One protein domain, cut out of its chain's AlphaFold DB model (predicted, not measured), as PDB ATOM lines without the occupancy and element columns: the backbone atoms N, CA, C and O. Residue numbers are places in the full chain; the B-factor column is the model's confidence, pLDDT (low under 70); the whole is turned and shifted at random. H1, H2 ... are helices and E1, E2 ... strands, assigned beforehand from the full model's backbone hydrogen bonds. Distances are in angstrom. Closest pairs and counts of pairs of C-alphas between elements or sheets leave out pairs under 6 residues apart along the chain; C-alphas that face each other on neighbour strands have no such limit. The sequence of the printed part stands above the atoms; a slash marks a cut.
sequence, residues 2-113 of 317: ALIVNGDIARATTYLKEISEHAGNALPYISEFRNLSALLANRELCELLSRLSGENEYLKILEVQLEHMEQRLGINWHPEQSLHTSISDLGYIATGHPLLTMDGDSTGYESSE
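This is residues 2 to 113 of the 317 residues of an uncharacterized protein of Aspergillus thermomutatus (UniProt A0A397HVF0). The model is a long, loose shape with a group of helices at one end and a small strand hairpin at the other, joined by the long helix H5. In the helix group H2 and H4 stand side by side, with the short helices H1 and H3 near their beginnings; beyond H5 come the hairpin E1 and E2 and, at the same end, residues 87 to 113, looped without a named element. The printed part has 112 residues, with five named helices and then two named strands along the chain, in the order H1 H2 H3 H4 H5 E1 E2. The class is mostly helix, and the one sheet, E1 - E2, is antiparallel. The whole is loose, with a radius of gyration of the C-alphas of 17.7 A, and spans 49 by 32 by 19 A, only just elongated.

H1 is residues 2 to 5, beginning at C-alpha 2 at (126.177, 116.766, 187.724). H2 is residues 9 to 22, 20.0 A from first to last C-alpha. H3 is residues 36 to 40, and H4 is residues 43 to 52, 14.2 A long. H5, residues 55 to 72, is the longest helix at 26.0 A; it begins at C-alpha 55 at (137.965, 119.719, 163.478). E1 is residues 75 to 78, 9.8 A long. E2 is residues 83 to 86, 10.4 A long, ending at C-alpha 86 at (154.155, 138.164, 181.995).

H1 and H2 touch only at the corner by their link, H2 with residues 9 to 12 alone; their closest C-alphas, of Leu 3 and Ala 12, are 5.9 A apart. H2 and H4 touch at a shallow tilt of 6 degrees, the same way, with the C-alphas of Ser 20 and Leu 52 closest at 6.2 A. H3 and H4 only just touch, with 3 pairs of C-alphas within 8 A, and only at the corner by their link; the closest C-alphas, of Leu 40 and Cys 46, are 4.6 A apart. H4 and H5 are close but not clearly touching, at a steep tilt of 43 degrees, opposite ways; the C-alphas of Ser 50 and Tyr 58 are closest, at 6.1 A. H2 and H5 are apart. The closest C-alphas of H5 and E1, of Glu 70 and Asn 76, are 5.8 A apart. E1 and E2 form an antiparallel hairpin at 143 degrees; N 76 and O 85, at 3.0 A, and N 78 and O 83, at 2.9 A, are within hydrogen-bond range. In H2, H3 and H5 every O i to N i+4 pair is within hydrogen-bond range; in H4 5 of 6 are, and H1 is too short for such a pair.

The two C-alphas farthest apart, of His 22 and Asp 103, are 53.2 A apart. The printed part has no cut. The link from H2 to H3, 13 residues, is long; the other links between named elements are tight. The mean pLDDT of the printed part is 84.2, and it is under 70 at residue 2, residues 4 to 7, 96 to 97, 99 to 100 and 103 to 105.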
ATOM      1  N   ALA A   2     126.647 117.647 186.646       62.62
ATOM      2  CA  ALA A   2     126.177 116.766 187.724       62.62
ATOM      3  C   ALA A   2     126.536 115.280 187.516       62.62
ATOM      4  O   ALA A   2     126.971 114.623 188.446       62.62
ATOM      5  N   LEU A   3     126.445 114.766 186.283       71.06
ATOM      6  CA  LEU A   3     126.803 113.374 185.976       71.06
ATOM      7  C   LEU A   3     128.301 113.080 186.122       71.06
ATOM      8  O   LEU A   3     128.651 112.022 186.612       71.06
ATOM      9  N   ILE A   4     129.174 114.011 185.743       66.19
ATOM     10  CA  ILE A   4     130.634 113.824 185.811       66.19
ATOM     11  C   ILE A   4     131.099 113.917 187.262       66.19
ATOM     12  O   ILE A   4     131.861 113.072 187.713       66.19
ATOM     13  N   VAL A   5     130.571 114.899 188.000       63.09
ATOM     14  CA  VAL A   5     130.830 115.076 189.437       63.09
ATOM     15  C   VAL A   5     130.344 113.858 190.230       63.09
ATOM     16  O   VAL A   5     131.027 113.406 191.137       63.09
ATOM     17  N   ASN A   6     129.220 113.254 189.834       66.06
ATOM     18  CA  ASN A   6     128.697 112.034 190.456       66.06
ATOM     19  C   ASN A   6     129.355 110.735 189.935       66.06
ATOM     20  O   ASN A   6     128.889 109.647 190.270       66.06
ATOM     21  N   GLY A   7     130.381 110.819 189.078       69.62
ATOM     22  CA  GLY A   7     131.077 109.659 188.508       69.62
ATOM     23  C   GLY A   7     130.289 108.862 187.456       69.62
ATOM     24  O   GLY A   7     130.728 107.799 187.022       69.62
ATOM     25  N   ASP A   8     129.141 109.360 186.998       83.00
ATOM     26  CA  ASP A   8     128.274 108.733 185.994       83.00
ATOM     27  C   ASP A   8     128.724 109.076 184.560       83.00
ATOM     28  O   ASP A   8     128.046 109.751 183.771       83.00
ATOM     29  N   ILE A   9     129.934 108.619 184.230       84.44
ATOM     30  CA  ILE A   9     130.604 108.866 182.943       84.44
ATOM     31  C   ILE A   9     129.837 108.230 181.776       84.44
ATOM     32  O   ILE A   9     129.779 108.798 180.681       84.44
ATOM     33  N   ALA A  10     129.183 107.090 182.016       86.50
ATOM     34  CA  ALA A  10     128.393 106.386 181.011       86.50
ATOM     35  C   ALA A  10     127.216 107.240 180.518       86.50
ATOM     36  O   ALA A  10     127.046 107.418 179.309       86.50
ATOM     37  N   ARG A  11     126.434 107.836 181.430       87.62
ATOM     38  CA  ARG A  11     125.336 108.729 181.027       87.62
ATOM     39  C   ARG A  11     125.842 110.031 180.429       87.62
ATOM     40  O   ARG A  11     125.243 110.507 179.468       87.62
ATOM     41  N   ALA A  12     126.934 110.594 180.950       88.31
ATOM     42  CA  ALA A  12     127.547 111.787 180.363       88.31
ATOM     43  C   ALA A  12     127.951 111.550 178.895       88.31
ATOM     44  O   ALA A  12     127.651 112.371 178.028       88.31
ATOM     45  N   THR A  13     128.542 110.390 178.607       89.38
ATOM     46  CA  THR A  13     128.908 109.955 177.253       89.38
ATOM     47  C   THR A  13     127.694 109.826 176.340       89.38
ATOM     48  O   THR A  13     127.737 110.290 175.199       89.38
ATOM     49  N   THR A  14     126.612 109.205 176.818       91.62
ATOM     50  CA  THR A  14     125.369 109.074 176.044       91.62
ATOM     51  C   THR A  14     124.807 110.439 175.673       91.62
ATOM     52  O   THR A  14     124.555 110.684 174.497       91.62
ATOM     53  N   TYR A  15     124.708 111.365 176.630       90.75
ATOM     54  CA  TYR A  15     124.181 112.697 176.340       90.75
ATOM     55  C   TYR A  15     125.065 113.496 175.384       90.75
ATOM     56  O   TYR A  15     124.538 114.161 174.502       90.75
ATOM     57  N   LEU A  16     126.395 113.417 175.498       90.38
ATOM     58  CA  LEU A  16     127.283 114.093 174.543       90.38
ATOM     59  C   LEU A  16     127.097 113.571 173.115       90.38
ATOM     60  O   LEU A  16     127.109 114.360 172.174       90.38
ATOM     61  N   LYS A  17     126.887 112.260 172.944       91.88
ATOM     62  CA  LYS A  17     126.584 111.672 171.630       91.88
ATOM     63  C   LYS A  17     125.244 112.155 171.097       91.88
ATOM     64  O   LYS A  17     125.193 112.624 169.970       91.88
ATOM     65  N   GLU A  18     124.196 112.104 171.915       92.75
ATOM     66  CA  GLU A  18     122.866 112.581 171.525       92.75
ATOM     67  C   GLU A  18     122.903 114.063 171.127       92.75
ATOM     68  O   GLU A  18     122.375 114.428 170.080       92.75
ATOM     69  N   ILE A  19     123.574 114.916 171.908       91.06
ATOM     70  CA  ILE A  19     123.744 116.341 171.586       91.06
ATOM     71  C   ILE A  19     124.486 116.503 170.259       91.06
ATOM     72  O   ILE A  19     124.053 117.287 169.416       91.06
ATOM     73  N   SER A  20     125.564 115.744 170.053       90.81
ATOM     74  CA  SER A  20     126.335 115.788 168.810       90.81
ATOM     75  C   SER A  20     125.487 115.400 167.599       90.81
ATOM     76  O   SER A  20     125.477 116.117 166.601       90.81
ATOM     77  N   GLU A  21     124.705 114.323 167.698       91.56
ATOM     78  CA  GLU A  21     123.787 113.877 166.645       91.56
ATOM     79  C   GLU A  21     122.750 114.956 166.303       91.56
ATOM     80  O   GLU A  21     122.526 115.253 165.127       91.56
ATOM     81  N   HIS A  22     122.172 115.609 167.316       90.31
ATOM     82  CA  HIS A  22     121.210 116.699 167.120       90.31
ATOM     83  C   HIS A  22     121.849 117.962 166.524       90.31
ATOM     84  O   HIS A  22     121.166 118.734 165.852       90.31
ATOM     85  N   ALA A  23     123.150 118.164 166.735       87.50
ATOM     86  CA  ALA A  23     123.926 119.290 166.221       87.50
ATOM     87  C   ALA A  23     124.695 118.966 164.923       87.50
ATOM     88  O   ALA A  23     125.610 119.698 164.544       87.50
ATOM     89  N   GLY A  24     124.323 117.895 164.211       85.12
ATOM     90  CA  GLY A  24     124.910 117.553 162.911       85.12
ATOM     91  C   GLY A  24     126.258 116.831 162.994       85.12
ATOM     92  O   GLY A  24     127.106 117.027 162.126       85.12
ATOM     93  N   ASN A  25     126.441 115.979 164.005       85.94
ATOM     94  CA  ASN A  25     127.686 115.270 164.339       85.94
ATOM     95  C   ASN A  25     128.847 116.209 164.707       85.94
ATOM     96  O   ASN A  25     130.002 115.941 164.378       85.94
ATOM     97  N   ALA A  26     128.526 117.312 165.381       88.69
ATOM     98  CA  ALA A  26     129.479 118.281 165.913       88.69
ATOM     99  C   ALA A  26     129.064 118.688 167.335       88.69
ATOM    100  O   ALA A  26     127.910 118.508 167.715       88.69
ATOM    101  N   LEU A  27     129.969 119.267 168.123       90.44
ATOM    102  CA  LEU A  27     129.637 119.872 169.420       90.44
ATOM    103  C   LEU A  27     129.991 121.359 169.387       90.44
ATOM    104  O   LEU A  27     130.979 121.754 169.996       90.44
ATOM    105  N   PRO A  28     129.235 122.188 168.647       87.38
ATOM    106  CA  PRO A  28     129.553 123.604 168.537       87.38
ATOM    107  C   PRO A  28     129.525 124.276 169.917       87.38
ATOM    108  O   PRO A  28     128.656 123.973 170.736       87.38
ATOM    109  N   TYR A  29     130.454 125.205 170.146       88.88
ATOM    110  CA  TYR A  29     130.617 125.971 171.388       88.88
ATOM    111  C   TYR A  29     131.041 125.152 172.616       88.88
ATOM    112  O   TYR A  29     131.042 125.670 173.734       88.88
ATOM    113  N   ILE A  30     131.435 123.885 172.452       90.06
ATOM    114  CA  ILE A  30     131.975 123.097 173.566       90.06
ATOM    115  C   ILE A  30     133.303 123.672 174.072       90.06
ATOM    116  O   ILE A  30     133.618 123.491 175.247       90.06
ATOM    117  N   SER A  31     134.055 124.401 173.236       88.75
ATOM    118  CA  SER A  31     135.263 125.112 173.673       88.75
ATOM    119  C   SER A  31     134.960 126.219 174.688       88.75
ATOM    120  O   SER A  31     135.789 126.509 175.540       88.75
ATOM    121  N   GLU A  32     133.764 126.809 174.630       87.56
ATOM    122  CA  GLU A  32     133.299 127.867 175.541       87.56
ATOM    123  C   GLU A  32     132.627 127.303 176.803       87.56
ATOM    124  O   GLU A  32     132.151 128.040 177.672       87.56
ATOM    125  N   PHE A  33     132.552 125.977 176.930       85.19
ATOM    126  CA  PHE A  33     131.927 125.359 178.082       85.19
ATOM    127  C   PHE A  33     132.763 125.600 179.344       85.19
ATOM    128  O   PHE A  33     133.866 125.080 179.485       85.19
ATOM    129  N   ARG A  34     132.194 126.323 180.317       72.81
ATOM    130  CA  ARG A  34     132.863 126.734 181.571       72.81
ATOM    131  C   ARG A  34     133.608 125.616 182.309       72.81
ATOM    132  O   ARG A  34     134.588 125.880 182.987       72.81
ATOM    133  N   ASN A  35     133.139 124.374 182.200       74.44
ATOM    134  CA  ASN A  35     133.735 123.222 182.878       74.44
ATOM    135  C   ASN A  35     134.370 122.227 181.893       74.44
ATOM    136  O   ASN A  35     134.340 121.014 182.109       74.44
ATOM    137  N   LEU A  36     134.909 122.732 180.783       83.75
ATOM    138  CA  LEU A  36     135.619 121.932 179.792       83.75
ATOM    139  C   LEU A  36     136.810 121.188 180.409       83.75
ATOM    140  O   LEU A  36     137.013 120.019 180.100       83.75
ATOM    141  N   SER A  37     137.534 121.806 181.345       79.19
ATOM    142  CA  SER A  37     138.630 121.158 182.084       79.19
ATOM    143  C   SER A  37     138.180 119.870 182.785       79.19
ATOM    144  O   SER A  37     138.850 118.845 182.685       79.19
ATOM    145  N   ALA A  38     137.002 119.876 183.414       76.94
ATOM    146  CA  ALA A  38     136.438 118.700 184.074       76.94
ATOM    147  C   ALA A  38     136.033 117.594 183.083       76.94
ATOM    148  O   ALA A  38     136.135 116.411 183.407       76.94
ATOM    149  N   LEU A  39     135.591 117.955 181.871       83.19
ATOM    150  CA  LEU A  39     135.364 116.981 180.797       83.19
ATOM    151  C   LEU A  39     136.682 116.348 180.341       83.19
ATOM    152  O   LEU A  39     136.761 115.131 180.197       83.19
ATOM    153  N   LEU A  40     137.709 117.172 180.130       86.56
ATOM    154  CA  LEU A  40     139.009 116.746 179.609       86.56
ATOM    155  C   LEU A  40     139.841 115.961 180.631       86.56
ATOM    156  O   LEU A  40     140.655 115.130 180.236       86.56
ATOM    157  N   ALA A  41     139.610 116.171 181.929       80.56
ATOM    158  CA  ALA A  41     140.241 115.403 183.000       80.56
ATOM    159  C   ALA A  41     139.865 113.910 182.958       80.56
ATOM    160  O   ALA A  41     140.636 113.057 183.398       80.56
ATOM    161  N   ASN A  42     138.695 113.570 182.404       85.62
ATOM    162  CA  ASN A  42     138.312 112.185 182.181       85.62
ATOM    163  C   ASN A  42     138.782 111.713 180.799       85.62
ATOM    164  O   ASN A  42     138.371 112.243 179.768       85.62
ATOM    165  N   ARG A  43     139.594 110.653 180.777       87.06
ATOM    166  CA  ARG A  43     140.168 110.111 179.540       87.06
ATOM    167  C   ARG A  43     139.117 109.706 178.502       87.06
ATOM    168  O   ARG A  43     139.285 110.024 177.330       87.06
ATOM    169  N   GLU A  44     138.048 109.026 178.915       88.31
ATOM    170  CA  GLU A  44     137.009 108.550 177.991       88.31
ATOM    171  C   GLU A  44     136.256 109.719 177.347       88.31
ATOM    172  O   GLU A  44     136.004 109.715 176.141       88.31
ATOM    173  N   LEU A  45     135.930 110.745 178.139       89.12
ATOM    174  CA  LEU A  45     135.265 111.952 177.651       89.12
ATOM    175  C   LEU A  45     136.196 112.798 176.776       89.12
ATOM    176  O   LEU A  45     135.747 113.320 175.761       89.12
ATOM    177  N   CYS A  46     137.483 112.890 177.110       89.25
ATOM    178  CA  CYS A  46     138.486 113.573 176.294       89.25
ATOM    179  C   CYS A  46     138.623 112.928 174.904       89.25
ATOM    180  O   CYS A  46     138.491 113.603 173.879       89.25
ATOM    181  N   GLU A  47     138.786 111.601 174.855       90.19
ATOM    182  CA  GLU A  47     138.813 110.839 173.602       90.19
ATOM    183  C   GLU A  47     137.501 111.017 172.818       90.19
ATOM    184  O   GLU A  47     137.517 111.218 171.600       90.19
ATOM    185  N   LEU A  48     136.353 111.015 173.502       90.81
ATOM    186  CA  LEU A  48     135.057 111.249 172.875       90.81
ATOM    187  C   LEU A  48     134.934 112.653 172.266       90.81
ATOM    188  O   LEU A  48     134.469 112.769 171.132       90.81
ATOM    189  N   LEU A  49     135.352 113.699 172.984       90.62
ATOM    190  CA  LEU A  49     135.304 115.086 172.513       90.62
ATOM    191  C   LEU A  49     136.153 115.273 171.255       90.62
ATOM    192  O   LEU A  49     135.678 115.867 170.293       90.62
ATOM    193  N   SER A  50     137.345 114.672 171.198       88.06
ATOM    194  CA  SER A  50     138.185 114.720 169.991       88.06
ATOM    195  C   SER A  50     137.478 114.200 168.732       88.06
ATOM    196  O   SER A  50     137.742 114.667 167.627       88.06
ATOM    197  N   ARG A  51     136.531 113.267 168.899       89.88
ATOM    198  CA  ARG A  51     135.748 112.689 167.803       89.88
ATOM    199  C   ARG A  51     134.456 113.454 167.520       89.88
ATOM    200  O   ARG A  51     134.041 113.507 166.368       89.88
ATOM    201  N   LEU A  52     133.790 113.969 168.554       91.06
ATOM    202  CA  LEU A  52     132.451 114.558 168.440       91.06
ATOM    203  C   LEU A  52     132.448 116.065 168.178       91.06
ATOM    204  O   LEU A  52     131.442 116.572 167.695       91.06
ATOM    205  N   SER A  53     133.515 116.792 168.508       88.50
ATOM    206  CA  SER A  53     133.515 118.258 168.415       88.50
ATOM    207  C   SER A  53     133.585 118.777 166.977       88.50
ATOM    208  O   SER A  53     133.053 119.847 166.691       88.50
ATOM    209  N   GLY A  54     134.170 118.001 166.061       87.69
ATOM    210  CA  GLY A  54     134.542 118.461 164.720       87.69
ATOM    211  C   GLY A  54     135.885 119.203 164.724       87.69
ATOM    212  O   GLY A  54     136.314 119.715 165.756       87.69
ATOM    213  N   GLU A  55     136.567 119.252 163.576       87.94
ATOM    214  CA  GLU A  55     137.965 119.719 163.478       87.94
ATOM    215  C   GLU A  55     138.166 121.150 163.997       87.94
ATOM    216  O   GLU A  55     139.016 121.383 164.854       87.94
ATOM    217  N   ASN A  56     137.350 122.101 163.531       90.00
ATOM    218  CA  ASN A  56     137.480 123.512 163.911       90.00
ATOM    219  C   ASN A  56     137.257 123.737 165.408       90.00
ATOM    220  O   ASN A  56     137.945 124.535 166.033       90.00
ATOM    221  N   GLU A  57     136.277 123.049 165.985       92.12
ATOM    222  CA  GLU A  57     135.951 123.211 167.397       92.12
ATOM    223  C   GLU A  57     136.970 122.498 168.288       92.12
ATOM    224  O   GLU A  57     137.330 123.000 169.347       92.12
ATOM    225  N   TYR A  58     137.495 121.356 167.843       91.25
ATOM    226  CA  TYR A  58     138.581 120.682 168.540       91.25
ATOM    227  C   TYR A  58     139.859 121.533 168.572       91.25
ATOM    228  O   TYR A  58     140.514 121.593 169.609       91.25
ATOM    229  N   LEU A  59     140.182 122.251 167.489       91.88
ATOM    230  CA  LEU A  59     141.285 123.220 167.495       91.88
ATOM    231  C   LEU A  59     141.069 124.315 168.546       91.88
ATOM    232  O   LEU A  59     141.972 124.561 169.340       91.88
ATOM    233  N   LYS A  60     139.862 124.882 168.640       92.88
ATOM    234  CA  LYS A  60     139.537 125.856 169.695       92.88
ATOM    235  C   LYS A  60     139.653 125.274 171.100       92.88
ATOM    236  O   LYS A  60     140.106 125.961 172.002       92.88
ATOM    237  N   ILE A  61     139.258 124.013 171.310       92.69
ATOM    238  CA  ILE A  61     139.461 123.334 172.601       92.69
ATOM    239  C   ILE A  61     140.950 123.339 172.961       92.69
ATOM    240  O   ILE A  61     141.292 123.664 174.094       92.69
ATOM    241  N   LEU A  62     141.830 123.001 172.013       92.00
ATOM    242  CA  LEU A  62     143.277 123.004 172.237       92.00
ATOM    243  C   LEU A  62     143.815 124.412 172.516       92.00
ATOM    244  O   LEU A  62     144.609 124.566 173.437       92.00
ATOM    245  N   GLU A  63     143.364 125.422 171.769       91.69
ATOM    246  CA  GLU A  63     143.723 126.829 171.994       91.69
ATOM    247  C   GLU A  63     143.323 127.289 173.402       91.69
ATOM    248  O   GLU A  63     144.166 127.786 174.142       91.69
ATOM    249  N   VAL A  64     142.085 127.014 173.822       89.94
ATOM    250  CA  VAL A  64     141.590 127.331 175.173       89.94
ATOM    251  C   VAL A  64     142.398 126.605 176.252       89.94
ATOM    252  O   VAL A  64     142.708 127.180 177.293       89.94
ATOM    253  N   GLN A  65     142.763 125.333 176.044       89.75
ATOM    254  CA  GLN A  65     143.601 124.620 177.015       89.75
ATOM    255  C   GLN A  65     145.024 125.180 177.081       89.75
ATOM    256  O   GLN A  65     145.591 125.228 178.171       89.75
ATOM    257  N   LEU A  66     145.604 125.588 175.949       91.44
ATOM    258  CA  LEU A  66     146.912 126.241 175.912       91.44
ATOM    259  C   LEU A  66     146.880 127.562 176.677       91.44
ATOM    260  O   LEU A  66     147.711 127.749 177.559       91.44
ATOM    261  N   GLU A  67     145.874 128.399 176.431       90.44
ATOM    262  CA  GLU A  67     145.682 129.661 177.146       90.44
ATOM    263  C   GLU A  67     145.548 129.438 178.661       90.44
ATOM    264  O   GLU A  67     146.251 130.064 179.453       90.44
ATOM    265  N   HIS A  68     144.723 128.478 179.092       89.38
ATOM    266  CA  HIS A  68     144.607 128.144 180.514       89.38
ATOM    267  C   HIS A  68     145.925 127.643 181.120       89.38
ATOM    268  O   HIS A  68     146.215 127.926 182.283       89.38
ATOM    269  N   MET A  69     146.720 126.864 180.380       90.06
ATOM    270  CA  MET A  69     148.029 126.412 180.859       90.06
ATOM    271  C   MET A  69     149.006 127.579 180.996       90.06
ATOM    272  O   MET A  69     149.706 127.653 182.001       90.06
ATOM    273  N   GLU A  70     149.034 128.489 180.026       90.81
ATOM    274  CA  GLU A  70     149.873 129.689 180.044       90.81
ATOM    275  C   GLU A  70     149.535 130.589 181.237       90.81
ATOM    276  O   GLU A  70     150.424 130.917 182.026       90.81
ATOM    277  N   GLN A  71     148.251 130.874 181.463       90.12
ATOM    278  CA  GLN A  71     147.816 131.717 182.580       90.12
ATOM    279  C   GLN A  71     148.217 131.133 183.942       90.12
ATOM    280  O   GLN A  71     148.671 131.847 184.834       90.12
ATOM    281  N   ARG A  72     148.123 129.808 184.097       88.81
ATOM    282  CA  ARG A  72     148.544 129.094 185.318       88.81
ATOM    283  C   ARG A  72     150.061 129.048 185.509       88.81
ATOM    284  O   ARG A  72     150.543 128.820 186.621       88.81
ATOM    285  N   LEU A  73     150.811 129.259 184.432       87.88
ATOM    286  CA  LEU A  73     152.258 129.448 184.451       87.88
ATOM    287  C   LEU A  73     152.654 130.919 184.655       87.88
ATOM    288  O   LEU A  73     153.844 131.188 184.754       87.88
ATOM    289  N   GLY A  74     151.694 131.849 184.743       88.12
ATOM    290  CA  GLY A  74     151.965 133.277 184.922       88.12
ATOM    291  C   GLY A  74     152.335 134.011 183.630       88.12
ATOM    292  O   GLY A  74     152.911 135.097 183.680       88.12
ATOM    293  N   ILE A  75     152.024 133.440 182.464       90.38
ATOM    294  CA  ILE A  75     152.393 134.000 181.159       90.38
ATOM    295  C   ILE A  75     151.190 134.123 180.222       90.38
ATOM    296  O   ILE A  75     150.185 133.443 180.399       90.38
ATOM    297  N   ASN A  76     151.322 134.958 179.192       90.06
ATOM    298  CA  ASN A  76     150.332 135.118 178.125       90.06
ATOM    299  C   ASN A  76     150.987 135.036 176.743       90.06
ATOM    300  O   ASN A  76     152.050 135.621 176.524       90.06
ATOM    301  N   TRP A  77     150.335 134.370 175.787       90.19
ATOM    302  CA  TRP A  77     150.710 134.431 174.376       90.19
ATOM    303  C   TRP A  77     150.156 135.680 173.676       90.19
ATOM    304  O   TRP A  77     148.950 135.927 173.656       90.19
ATOM    305  N   HIS A  78     151.032 136.439 173.012       88.56
ATOM    306  CA  HIS A  78     150.657 137.557 172.148       88.56
ATOM    307  C   HIS A  78     150.833 137.192 170.670       88.56
ATOM    308  O   HIS A  78     151.942 137.314 170.136       88.56
ATOM    309  N   PRO A  79     149.756 136.813 169.958       86.38
ATOM    310  CA  PRO A  79     149.861 136.317 168.587       86.38
ATOM    311  C   PRO A  79     150.398 137.367 167.606       86.38
ATOM    312  O   PRO A  79     151.194 137.033 166.732       86.38
ATOM    313  N   GLU A  80     150.027 138.643 167.774       89.00
ATOM    314  CA  GLU A  80     150.462 139.739 166.891       89.00
ATOM    315  C   GLU A  80     151.981 139.939 166.891       89.00
ATOM    316  O   GLU A  80     152.567 140.310 165.876       89.00
ATOM    317  N   GLN A  81     152.614 139.689 168.037       87.12
ATOM    318  CA  GLN A  81     154.049 139.869 168.245       87.12
ATOM    319  C   GLN A  81     154.806 138.536 168.268       87.12
ATOM    320  O   GLN A  81     156.035 138.530 168.262       87.12
ATOM    321  N   SER A  82     154.081 137.411 168.253       89.25
ATOM    322  CA  SER A  82     154.620 136.052 168.332       89.25
ATOM    323  C   SER A  82     155.562 135.845 169.526       89.25
ATOM    324  O   SER A  82     156.648 135.281 169.378       89.25
ATOM    325  N   LEU A  83     155.160 136.323 170.707       89.50
ATOM    326  CA  LEU A  83     155.945 136.221 171.938       89.50
ATOM    327  C   LEU A  83     155.074 135.939 173.164       89.50
ATOM    328  O   LEU A  83     153.877 136.221 173.164       89.50
ATOM    329  N   HIS A  84     155.708 135.413 174.212       89.88
ATOM    330  CA  HIS A  84     155.121 135.284 175.545       89.88
ATOM    331  C   HIS A  84     155.532 136.454 176.441       89.88
ATOM    332  O   HIS A  84     156.697 136.867 176.423       89.88
ATOM    333  N   THR A  85     154.598 136.954 177.243       88.56
ATOM    334  CA  THR A  85     154.807 138.007 178.254       88.56
ATOM    335  C   THR A  85     154.414 137.527 179.644       88.56
ATOM    336  O   THR A  85     153.792 136.472 179.779       88.56
ATOM    337  N   SER A  86     154.766 138.303 180.670       87.00
ATOM    338  CA  SER A  86     154.155 138.164 181.995       87.00
ATOM    339  C   SER A  86     152.651 138.416 181.926       87.00
ATOM    340  O   SER A  86     152.197 139.338 181.243       87.00
ATOM    341  N   ILE A  87     151.877 137.646 182.691       86.81
ATOM    342  CA  ILE A  87     150.437 137.870 182.836       86.81
ATOM    343  C   ILE A  87     150.111 139.212 183.515       86.81
ATOM    344  O   ILE A  87     149.087 139.816 183.204       86.81
ATOM    345  N   SER A  88     150.998 139.704 184.385       82.50
ATOM    346  CA  SER A  88     150.831 140.958 185.135       82.50
ATOM    347  C   SER A  88     151.517 142.170 184.494       82.50
ATOM    348  O   SER A  88     151.163 143.310 184.793       82.50
ATOM    349  N   ASP A  89     152.482 141.951 183.592       83.25
ATOM    350  CA  ASP A  89     153.216 143.011 182.894       83.25
ATOM    351  C   ASP A  89     153.468 142.650 181.423       83.25
ATOM    352  O   ASP A  89     154.406 141.931 181.072       83.25
ATOM    353  N   LEU A  90     152.654 143.232 180.539       81.88
ATOM    354  CA  LEU A  90     152.763 143.051 179.088       81.88
ATOM    355  C   LEU A  90     154.088 143.579 178.506       81.88
ATOM    356  O   LEU A  90     154.451 143.220 177.388       81.88
ATOM    357  N   GLY A  91     154.797 144.456 179.224       81.62
ATOM    358  CA  GLY A  91     156.117 144.951 178.836       81.62
ATOM    359  C   GLY A  91     157.246 143.965 179.139       81.62
ATOM    360  O   GLY A  91     158.333 144.089 178.570       81.62
ATOM    361  N   TYR A  92     156.994 142.979 180.000       83.25
ATOM    362  CA  TYR A  92     157.969 141.971 180.375       83.25
ATOM    363  C   TYR A  92     157.863 140.758 179.449       83.25
ATOM    364  O   TYR A  92     156.900 139.995 179.493       83.25
ATOM    365  N   ILE A  93     158.884 140.549 178.621       84.88
ATOM    366  CA  ILE A  93     158.954 139.412 177.701       84.88
ATOM    367  C   ILE A  93     159.437 138.172 178.466       84.88
ATOM    368  O   ILE A  93     160.571 138.126 178.938       84.88
ATOM    369  N   ALA A  94     158.603 137.134 178.521       78.81
ATOM    370  CA  ALA A  94     158.893 135.869 179.202       78.81
ATOM    371  C   ALA A  94     159.814 134.936 178.385       78.81
ATOM    372  O   ALA A  94     160.229 133.877 178.853       78.81
ATOM    373  N   THR A  95     160.145 135.300 177.142       70.00
ATOM    374  CA  THR A  95     161.005 134.475 176.284       70.00
ATOM    375  C   THR A  95     162.481 134.597 176.686       70.00
ATOM    376  O   THR A  95     163.028 135.690 176.804       70.00
ATOM    377  N   GLY A  96     163.147 133.454 176.894       66.94
ATOM    378  CA  GLY A  96     164.589 133.381 177.172       66.94
ATOM    379  C   GLY A  96     164.983 133.125 178.630       66.94
ATOM    380  O   GLY A  96     166.147 132.807 178.875       66.94
ATOM    381  N   HIS A  97     164.035 133.172 179.569       68.94
ATOM    382  CA  HIS A  97     164.243 132.761 180.961       68.94
ATOM    383  C   HIS A  97     163.452 131.477 181.262       68.94
ATOM    384  O   HIS A  97     162.387 131.264 180.678       68.94
ATOM    385  N   PRO A  98     163.957 130.583 182.131       74.12
ATOM    386  CA  PRO A  98     163.168 129.459 182.619       74.12
ATOM    387  C   PRO A  98     161.885 129.949 183.301       74.12
ATOM    388  O   PRO A  98     161.930 130.892 184.081       74.12
ATOM    389  N   LEU A  99     160.762 129.268 183.051       68.25
ATOM    390  CA  LEU A  99     159.478 129.545 183.719       68.25
ATOM    391  C   LEU A  99     159.492 129.231 185.220       68.25
ATOM    392  O   LEU A  99     158.571 129.603 185.933       68.25
ATOM    393  N   LEU A 100     160.495 128.477 185.668       69.12
ATOM    394  CA  LEU A 100     160.731 128.136 187.062       69.12
ATOM    395  C   LEU A 100     162.231 128.248 187.316       69.12
ATOM    396  O   LEU A 100     163.036 127.525 186.718       69.12
ATOM    397  N   THR A 101     162.603 129.151 188.205       70.56
ATOM    398  CA  THR A 101     163.972 129.372 188.659       70.56
ATOM    399  C   THR A 101     164.130 128.862 190.096       70.56
ATOM    400  O   THR A 101     163.157 128.716 190.833       70.56
ATOM    401  N   MET A 102     165.356 128.521 190.513       70.12
ATOM    402  CA  MET A 102     165.587 127.960 191.861       70.12
ATOM    403  C   MET A 102     165.298 128.955 192.994       70.12
ATOM    404  O   MET A 102     165.084 128.543 194.130       70.12
ATOM    405  N   ASP A 103     165.336 130.246 192.688       68.69
ATOM    406  CA  ASP A 103     164.998 131.356 193.574       68.69
ATOM    407  C   ASP A 103     163.505 131.718 193.543       68.69
ATOM    408  O   ASP A 103     163.075 132.521 194.366       68.69
ATOM    409  N   GLY A 104     162.713 131.113 192.649       63.97
ATOM    410  CA  GLY A 104     161.291 131.421 192.485       63.97
ATOM    411  C   GLY A 104     161.019 132.776 191.825       63.97
ATOM    412  O   GLY A 104     159.860 133.156 191.714       63.97
ATOM    413  N   ASP A 105     162.061 133.478 191.371       67.81
ATOM    414  CA  ASP A 105     161.969 134.739 190.628       67.81
ATOM    415  C   ASP A 105     161.670 134.445 189.152       67.81
ATOM    416  O   ASP A 105     162.526 134.492 188.265       67.81
ATOM    417  N   SER A 106     160.447 133.978 188.914       72.00
ATOM    418  CA  SER A 106     159.967 133.568 187.602       72.00
ATOM    419  C   SER A 106     158.852 134.491 187.147       72.00
ATOM    420  O   SER A 106     157.941 134.804 187.902       72.00
ATOM    421  N   THR A 107     158.927 134.904 185.886       78.06
ATOM    422  CA  THR A 107     157.991 135.841 185.255       78.06
ATOM    423  C   THR A 107     156.526 135.526 185.571       78.06
ATOM    424  O   THR A 107     156.015 134.503 185.116       78.06
ATOM    425  N   GLY A 108     155.854 136.413 186.312       75.62
ATOM    426  CA  GLY A 108     154.423 136.308 186.607       75.62
ATOM    427  C   GLY A 108     154.049 135.174 187.568       75.62
ATOM    428  O   GLY A 108     152.864 134.878 187.726       75.62
ATOM    429  N   TYR A 109     155.023 134.531 188.219       76.81
ATOM    430  CA  TYR A 109     154.763 133.441 189.161       76.81
ATOM    431  C   TYR A 109     154.107 133.946 190.455       76.81
ATOM    432  O   TYR A 109     153.261 133.253 191.019       76.81
ATOM    433  N   GLU A 110     154.459 135.152 190.899       78.38
ATOM    434  CA  GLU A 110     153.915 135.831 192.083       78.38
ATOM    435  C   GLU A 110     152.634 136.641 191.823       78.38
ATOM    436  O   GLU A 110     152.144 137.326 192.719       78.38
ATOM    437  N   SER A 111     152.113 136.618 190.596       84.06
ATOM    438  CA  SER A 111     150.983 137.457 190.199       84.06
ATOM    439  C   SER A 111     149.638 136.890 190.662       84.06
ATOM    440  O   SER A 111     149.337 135.705 190.490       84.06
ATOM    441  N   SER A 112     148.760 137.764 191.164       87.75
ATOM    442  CA  SER A 112     147.389 137.386 191.519       87.75
ATOM    443  C   SER A 112     146.590 136.827 190.341       87.75
ATOM    444  O   SER A 112     145.724 135.975 190.551       87.75
ATOM    445  N   GLU A 113     146.885 137.221 189.102       88.38
ATOM    446  CA  GLU A 113     146.268 136.638 187.909       88.38
ATOM    447  C   GLU A 113     146.557 135.132 187.780       88.38
ATOM    448  O   GLU A 113     145.654 134.366 187.426       88.38
TER     449      GLU A 113